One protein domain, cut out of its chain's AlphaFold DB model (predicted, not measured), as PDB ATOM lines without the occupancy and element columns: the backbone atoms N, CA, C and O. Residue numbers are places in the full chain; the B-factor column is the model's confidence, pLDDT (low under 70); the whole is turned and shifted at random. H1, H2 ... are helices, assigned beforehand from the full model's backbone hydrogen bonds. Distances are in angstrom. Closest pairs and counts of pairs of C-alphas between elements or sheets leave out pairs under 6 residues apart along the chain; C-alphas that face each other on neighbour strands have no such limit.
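Overview. This is residues 2 to 35 and 76 to 90 of the 99 residues of the protein "Aldo/keto reductase" of Rhizobium sp. SEMIA 4085 (UniProt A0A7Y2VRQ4). A long helix, H1, makes most of the length, with a looped stretch with no named element, residues 2 to 15, before its first residue and the shorter helix H2 side by side with its later part, running opposite ways. The printed part has 49 residues, with two named helices, H1 then H2, and no named strand; the class is all helix. It is loose, with a radius of gyration of the C-alphas of 12.4 A, and elongated, spanning 34 by 22 by 13 A.

Along the chain. Residues 8 to 9 pair with residues 12 to 13, antiparallel. H1, residues 16 to 32, begins at C-alpha 16 (-24.813, -42.328, 56.319) and is 24.8 A long from first to last C-alpha. H2, residues 76 to 84, is 12.7 A long and ends at C-alpha 84 (-28.367, -29.036, 40.002).

Arrangement. H1 touches H2 with residues 25 to 32 alone; the closest C-alphas, of Tyr 32 and Phe 78, are 6.3 A apart. Their lines stand at a shallow tilt of 28 degrees, opposite ways. In H1 and H2 every O i to N i+4 pair is within hydrogen-bond range.

Size, cuts and confidence. The two C-alphas farthest apart, of Gly 12 and Ala 76, are 34.9 A apart. Residues 36 to 75 are not printed, and C-alphas 35 and 76 are 14.3 A apart across the cut. Residues 2 to 5 have pLDDT under 70.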
ATOM      1  N   ILE A   2     -34.630 -47.385  52.218       63.31
ATOM      2  CA  ILE A   2     -33.672 -47.544  53.328       63.31
ATOM      3  C   ILE A   2     -34.276 -47.294  54.725       63.31
ATOM      4  O   ILE A   2     -33.580 -47.381  55.728       63.31
ATOM      5  N   SER A   3     -35.570 -46.985  54.803       58.62
ATOM      6  CA  SER A   3     -36.276 -46.555  56.018       58.62
ATOM      7  C   SER A   3     -36.681 -47.700  56.960       58.62
ATOM      8  O   SER A   3     -37.345 -47.463  57.965       58.62
ATOM      9  N   GLY A   4     -36.339 -48.951  56.633       64.50
ATOM     10  CA  GLY A   4     -36.685 -50.123  57.439       64.50
ATOM     11  C   GLY A   4     -35.580 -50.517  58.430       64.50
ATOM     12  O   GLY A   4     -34.402 -50.383  58.103       64.50
ATOM     13  N   PRO A   5     -35.917 -51.101  59.597       58.81
ATOM     14  CA  PRO A   5     -34.931 -51.578  60.580       58.81
ATOM     15  C   PRO A   5     -34.010 -52.696  60.053       58.81
ATOM     16  O   PRO A   5     -32.986 -52.983  60.663       58.81
ATOM     17  N   ALA A   6     -34.358 -53.309  58.916       74.25
ATOM     18  CA  ALA A   6     -33.568 -54.321  58.215       74.25
ATOM     19  C   ALA A   6     -32.955 -53.807  56.896       74.25
ATOM     20  O   ALA A   6     -32.575 -54.610  56.046       74.25
ATOM     21  N   ALA A   7     -32.900 -52.487  56.677       80.38
ATOM     22  CA  ALA A   7     -32.287 -51.932  55.476       80.38
ATOM     23  C   ALA A   7     -30.791 -52.262  55.441       80.38
ATOM     24  O   ALA A   7     -30.041 -51.941  56.366       80.38
ATOM     25  N   THR A   8     -30.362 -52.883  54.349       86.00
ATOM     26  CA  THR A   8     -28.961 -53.198  54.084       86.00
ATOM     27  C   THR A   8     -28.523 -52.553  52.779       86.00
ATOM     28  O   THR A   8     -29.327 -52.307  51.879       86.00
ATOM     29  N   TYR A   9     -27.234 -52.247  52.694       84.31
ATOM     30  CA  TYR A   9     -26.575 -51.764  51.486       84.31
ATOM     31  C   TYR A   9     -25.321 -52.606  51.287       84.31
ATOM     32  O   TYR A   9     -24.558 -52.769  52.239       84.31
ATOM     33  N   ASP A  10     -25.151 -53.192  50.100       84.94
ATOM     34  CA  ASP A  10     -24.066 -54.138  49.793       84.94
ATOM     35  C   ASP A  10     -23.865 -55.198  50.892       84.94
ATOM     36  O   ASP A  10     -22.761 -55.442  51.372       84.94
ATOM     37  N   TYR A  11     -24.974 -55.820  51.319       86.94
ATOM     38  CA  TYR A  11     -25.025 -56.847  52.373       86.94
ATOM     39  C   TYR A  11     -24.583 -56.384  53.775       86.94
ATOM     40  O   TYR A  11     -24.489 -57.202  54.689       86.94
ATOM     41  N   GLY A  12     -24.362 -55.083  53.979       88.06
ATOM     42  CA  GLY A  12     -23.956 -54.493  55.251       88.06
ATOM     43  C   GLY A  12     -24.890 -53.390  55.743       88.06
ATOM     44  O   GLY A  12     -25.984 -53.169  55.219       88.06
ATOM     45  N   LYS A  13     -24.439 -52.675  56.779       88.44
ATOM     46  CA  LYS A  13     -25.122 -51.479  57.288       88.44
ATOM     47  C   LYS A  13     -25.080 -50.374  56.235       88.44
ATOM     48  O   LYS A  13     -24.023 -50.100  55.677       88.44
ATOM     49  N   VAL A  14     -26.206 -49.695  56.034       89.81
ATOM     50  CA  VAL A  14     -26.286 -48.548  55.123       89.81
ATOM     51  C   VAL A  14     -25.389 -47.407  55.633       89.81
ATOM     52  O   VAL A  14     -25.601 -46.926  56.752       89.81
ATOM     53  N   PRO A  15     -24.384 -46.960  54.856       91.69
ATOM     54  CA  PRO A  15     -23.571 -45.804  55.221       91.69
ATOM     55  C   PRO A  15     -24.410 -44.521  55.268       91.69
ATOM     56  O   PRO A  15     -25.310 -44.341  54.450       91.69
ATOM     57  N   ALA A  16     -24.075 -43.590  56.167       90.94
ATOM     58  CA  ALA A  16     -24.813 -42.328  56.319       90.94
ATOM     59  C   ALA A  16     -24.892 -41.522  55.010       90.94
ATOM     60  O   ALA A  16     -25.965 -41.063  54.640       90.94
ATOM     61  N   ALA A  17     -23.799 -41.462  54.245       91.75
ATOM     62  CA  ALA A  17     -23.772 -40.776  52.952       91.75
ATOM     63  C   ALA A  17     -24.752 -41.376  51.921       91.75
ATOM     64  O   ALA A  17     -25.327 -40.653  51.111       91.75
ATOM     65  N   VAL A  18     -24.977 -42.696  51.955       91.88
ATOM     66  CA  VAL A  18     -25.981 -43.349  51.097       91.88
ATOM     67  C   VAL A  18     -27.384 -42.977  51.564       91.88
ATOM     68  O   VAL A  18     -28.237 -42.678  50.732       91.88
ATOM     69  N   VAL A  19     -27.612 -42.940  52.882       91.56
ATOM     70  CA  VAL A  19     -28.893 -42.511  53.459       91.56
ATOM     71  C   VAL A  19     -29.243 -41.089  53.031       91.56
ATOM     72  O   VAL A  19     -30.332 -40.843  52.518       91.56
ATOM     73  N   GLU A  20     -28.300 -40.166  53.191       93.38
ATOM     74  CA  GLU A  20     -28.453 -38.764  52.801       93.38
ATOM     75  C   GLU A  20     -28.749 -38.621  51.307       93.38
ATOM     76  O   GLU A  20     -29.682 -37.911  50.929       93.38
ATOM     77  N   LYS A  21     -28.019 -39.355  50.456       94.50
ATOM     78  CA  LYS A  21     -28.234 -39.333  49.007       94.50
ATOM     79  C   LYS A  21     -29.625 -39.838  48.621       94.50
ATOM     80  O   LYS A  21     -30.286 -39.210  47.799       94.50
ATOM     81  N   VAL A  22     -30.079 -40.950  49.202       94.19
ATOM     82  CA  VAL A  22     -31.417 -41.497  48.924       94.19
ATOM     83  C   VAL A  22     -32.500 -40.514  49.363       94.19
ATOM     84  O   VAL A  22     -33.388 -40.216  48.569       94.19
ATOM     85  N   ASN A  23     -32.383 -39.936  50.561       94.94
ATOM     86  CA  ASN A  23     -33.343 -38.945  51.055       94.94
ATOM     87  C   ASN A  23     -33.411 -37.704  50.148       94.94
ATOM     88  O   ASN A  23     -34.493 -37.171  49.905       94.94
ATOM     89  N   ALA A  24     -32.270 -37.244  49.624       97.06
ATOM     90  CA  ALA A  24     -32.226 -36.117  48.697       97.06
ATOM     91  C   ALA A  24     -32.949 -36.427  47.374       97.06
ATOM     92  O   ALA A  24     -33.721 -35.601  46.884       97.06
ATOM     93  N   ILE A  25     -32.757 -37.634  46.829       97.12
ATOM     94  CA  ILE A  25     -33.462 -38.091  45.623       97.12
ATOM     95  C   ILE A  25     -34.968 -38.207  45.896       97.12
ATOM     96  O   ILE A  25     -35.769 -37.679  45.127       97.12
ATOM     97  N   GLU A  26     -35.366 -38.841  47.002       96.44
ATOM     98  CA  GLU A  26     -36.776 -39.006  47.384       96.44
ATOM     99  C   GLU A  26     -37.485 -37.656  47.579       96.44
ATOM    100  O   GLU A  26     -38.629 -37.490  47.156       96.44
ATOM    101  N   SER A  27     -36.792 -36.666  48.150       97.56
ATOM    102  CA  SER A  27     -37.299 -35.297  48.297       97.56
ATOM    103  C   SER A  27     -37.610 -34.648  46.943       97.56
ATOM    104  O   SER A  27     -38.682 -34.066  46.758       97.56
ATOM    105  N   ILE A  28     -36.722 -34.798  45.954       97.94
ATOM    106  CA  ILE A  28     -36.942 -34.268  44.600       97.94
ATOM    107  C   ILE A  28     -38.067 -35.032  43.891       97.94
ATOM    108  O   ILE A  28     -38.950 -34.399  43.314       97.94
ATOM    109  N   CYS A  29     -38.107 -36.364  43.994       97.44
ATOM    110  CA  CYS A  29     -39.231 -37.171  43.508       97.44
ATOM    111  C   CYS A  29     -40.569 -36.663  44.067       97.44
ATOM    112  O   CYS A  29     -41.503 -36.417  43.307       97.44
ATOM    113  N   SER A  30     -40.639 -36.419  45.378       96.94
ATOM    114  CA  SER A  30     -41.839 -35.889  46.030       96.94
ATOM    115  C   SER A  30     -42.219 -34.498  45.513       96.94
ATOM    116  O   SER A  30     -43.383 -34.272  45.186       96.94
ATOM    117  N   ARG A  31     -41.247 -33.586  45.362       97.88
ATOM    118  CA  ARG A  31     -41.470 -32.221  44.853       97.88
ATOM    119  C   ARG A  31     -42.095 -32.199  43.455       97.88
ATOM    120  O   ARG A  31     -42.913 -31.327  43.178       97.88
ATOM    121  N   TYR A  32     -41.700 -33.130  42.589       97.19
ATOM    122  CA  TYR A  32     -42.190 -33.223  41.211       97.19
ATOM    123  C   TYR A  32     -43.331 -34.234  41.031       97.19
ATOM    124  O   TYR A  32     -43.795 -34.414  39.908       97.19
ATOM    125  N   ALA A  33     -43.790 -34.874  42.113       96.81
ATOM    126  CA  ALA A  33     -44.771 -35.960  42.086       96.81
ATOM    127  C   ALA A  33     -44.389 -37.112  41.133       96.81
ATOM    128  O   ALA A  33     -45.253 -37.720  40.505       96.81
ATOM    129  N   VAL A  34     -43.089 -37.409  41.049       97.00
ATOM    130  CA  VAL A  34     -42.517 -38.479  40.221       97.00
ATOM    131  C   VAL A  34     -42.233 -39.696  41.092       97.00
ATOM    132  O   VAL A  34     -41.661 -39.572  42.180       97.00
ATOM    133  N   SER A  35     -42.590 -40.889  40.623       95.62
ATOM    134  CA  SER A  35     -42.257 -42.117  41.334       95.62
ATOM    135  C   SER A  35     -40.770 -42.456  41.193       95.62
ATOM    136  O   SER A  35     -40.187 -42.432  40.106       95.62
ATOM    137  N   ALA A  76     -39.110 -32.634  32.223       94.38
ATOM    138  CA  ALA A  76     -37.688 -32.334  31.998       94.38
ATOM    139  C   ALA A  76     -37.024 -31.659  33.219       94.38
ATOM    140  O   ALA A  76     -35.954 -32.074  33.655       94.38
ATOM    141  N   ALA A  77     -37.741 -30.720  33.849       95.75
ATOM    142  CA  ALA A  77     -37.287 -29.993  35.036       95.75
ATOM    143  C   ALA A  77     -36.976 -30.890  36.253       95.75
ATOM    144  O   ALA A  77     -36.211 -30.491  37.130       95.75
ATOM    145  N   PHE A  78     -37.548 -32.101  36.328       97.50
ATOM    146  CA  PHE A  78     -37.180 -33.070  37.363       97.50
ATOM    147  C   PHE A  78     -35.726 -33.530  37.194       97.50
ATOM    148  O   PHE A  78     -34.986 -33.602  38.174       97.50
ATOM    149  N   TRP A  79     -35.300 -33.799  35.957       96.88
ATOM    150  CA  TRP A  79     -33.934 -34.229  35.663       96.88
ATOM    151  C   TRP A  79     -32.923 -33.110  35.889       96.88
ATOM    152  O   TRP A  79     -31.884 -33.346  36.508       96.88
ATOM    153  N   ASP A  80     -33.264 -31.891  35.470       95.94
ATOM    154  CA  ASP A  80     -32.438 -30.703  35.706       95.94
ATOM    155  C   ASP A  80     -32.208 -30.494  37.209       95.94
ATOM    156  O   ASP A  80     -31.071 -30.322  37.647       95.94
ATOM    157  N   ALA A  81     -33.256 -30.635  38.029       97.31
ATOM    158  CA  ALA A  81     -33.143 -30.515  39.482       97.31
ATOM    159  C   ALA A  81     -32.209 -31.568  40.109       97.31
ATOM    160  O   ALA A  81     -31.516 -31.271  41.083       97.31
ATOM    161  N   LEU A  82     -32.164 -32.794  39.571       97.56
ATOM    162  CA  LEU A  82     -31.221 -33.818  40.034       97.56
ATOM    163  C   LEU A  82     -29.767 -33.476  39.666       97.56
ATOM    164  O   LEU A  82     -28.864 -33.768  40.454       97.56
ATOM    165  N   ILE A  83     -29.533 -32.862  38.503       97.12
ATOM    166  CA  ILE A  83     -28.204 -32.387  38.089       97.12
ATOM    167  C   ILE A  83     -27.767 -31.201  38.955       97.12
ATOM    168  O   ILE A  83     -26.662 -31.216  39.492       97.12
ATOM    169  N   GLU A  84     -28.636 -30.207  39.152       97.06
ATOM    170  CA  GLU A  84     -28.367 -29.036  40.002       97.06
ATOM    171  C   GLU A  84     -28.036 -29.436  41.446       97.06
ATOM    172  O   GLU A  84     -27.136 -28.873  42.071       97.06
ATOM    173  N   ALA A  85     -28.716 -30.461  41.967       96.88
ATOM    174  CA  ALA A  85     -28.451 -31.028  43.285       96.88
ATOM    175  C   ALA A  85     -27.183 -31.906  43.346       96.88
ATOM    176  O   ALA A  85     -26.885 -32.465  44.401       96.88
ATOM    177  N   ASN A  86     -26.432 -32.049  42.246       96.75
ATOM    178  CA  ASN A  86     -25.281 -32.950  42.102       96.75
ATOM    179  C   ASN A  86     -25.605 -34.427  42.415       96.75
ATOM    180  O   ASN A  86     -24.737 -35.203  42.821       96.75
ATOM    181  N   LEU A  87     -26.864 -34.833  42.231       96.69
ATOM    182  CA  LEU A  87     -27.308 -36.218  42.413       96.69
ATOM    183  C   LEU A  87     -27.125 -37.041  41.135       96.69
ATOM    184  O   LEU A  87     -26.943 -38.261  41.222       96.69
ATOM    185  N   LEU A  88     -27.109 -36.369  39.979       96.12
ATOM    186  CA  LEU A  88     -26.720 -36.910  38.680       96.12
ATOM    187  C   LEU A  88     -25.520 -36.139  38.094       96.12
ATOM    188  O   LEU A  88     -25.404 -34.933  38.311       96.12
ATOM    189  N   PRO A  89     -24.637 -36.807  37.327       94.12
ATOM    190  CA  PRO A  89     -23.610 -36.128  36.540       94.12
ATOM    191  C   PRO A  89     -24.223 -35.181  35.500       94.12
ATOM    192  O   PRO A  89     -25.216 -35.521  34.861       94.12
ATOM    193  N   SER A  90     -23.585 -34.036  35.250       93.12
ATOM    194  CA  SER A  90     -24.050 -33.048  34.260       93.12
ATOM    195  C   SER A  90     -24.022 -33.540  32.809       93.12
ATOM    196  O   SER A  90     -24.700 -32.981  31.954       93.12
TER     197      SER A  90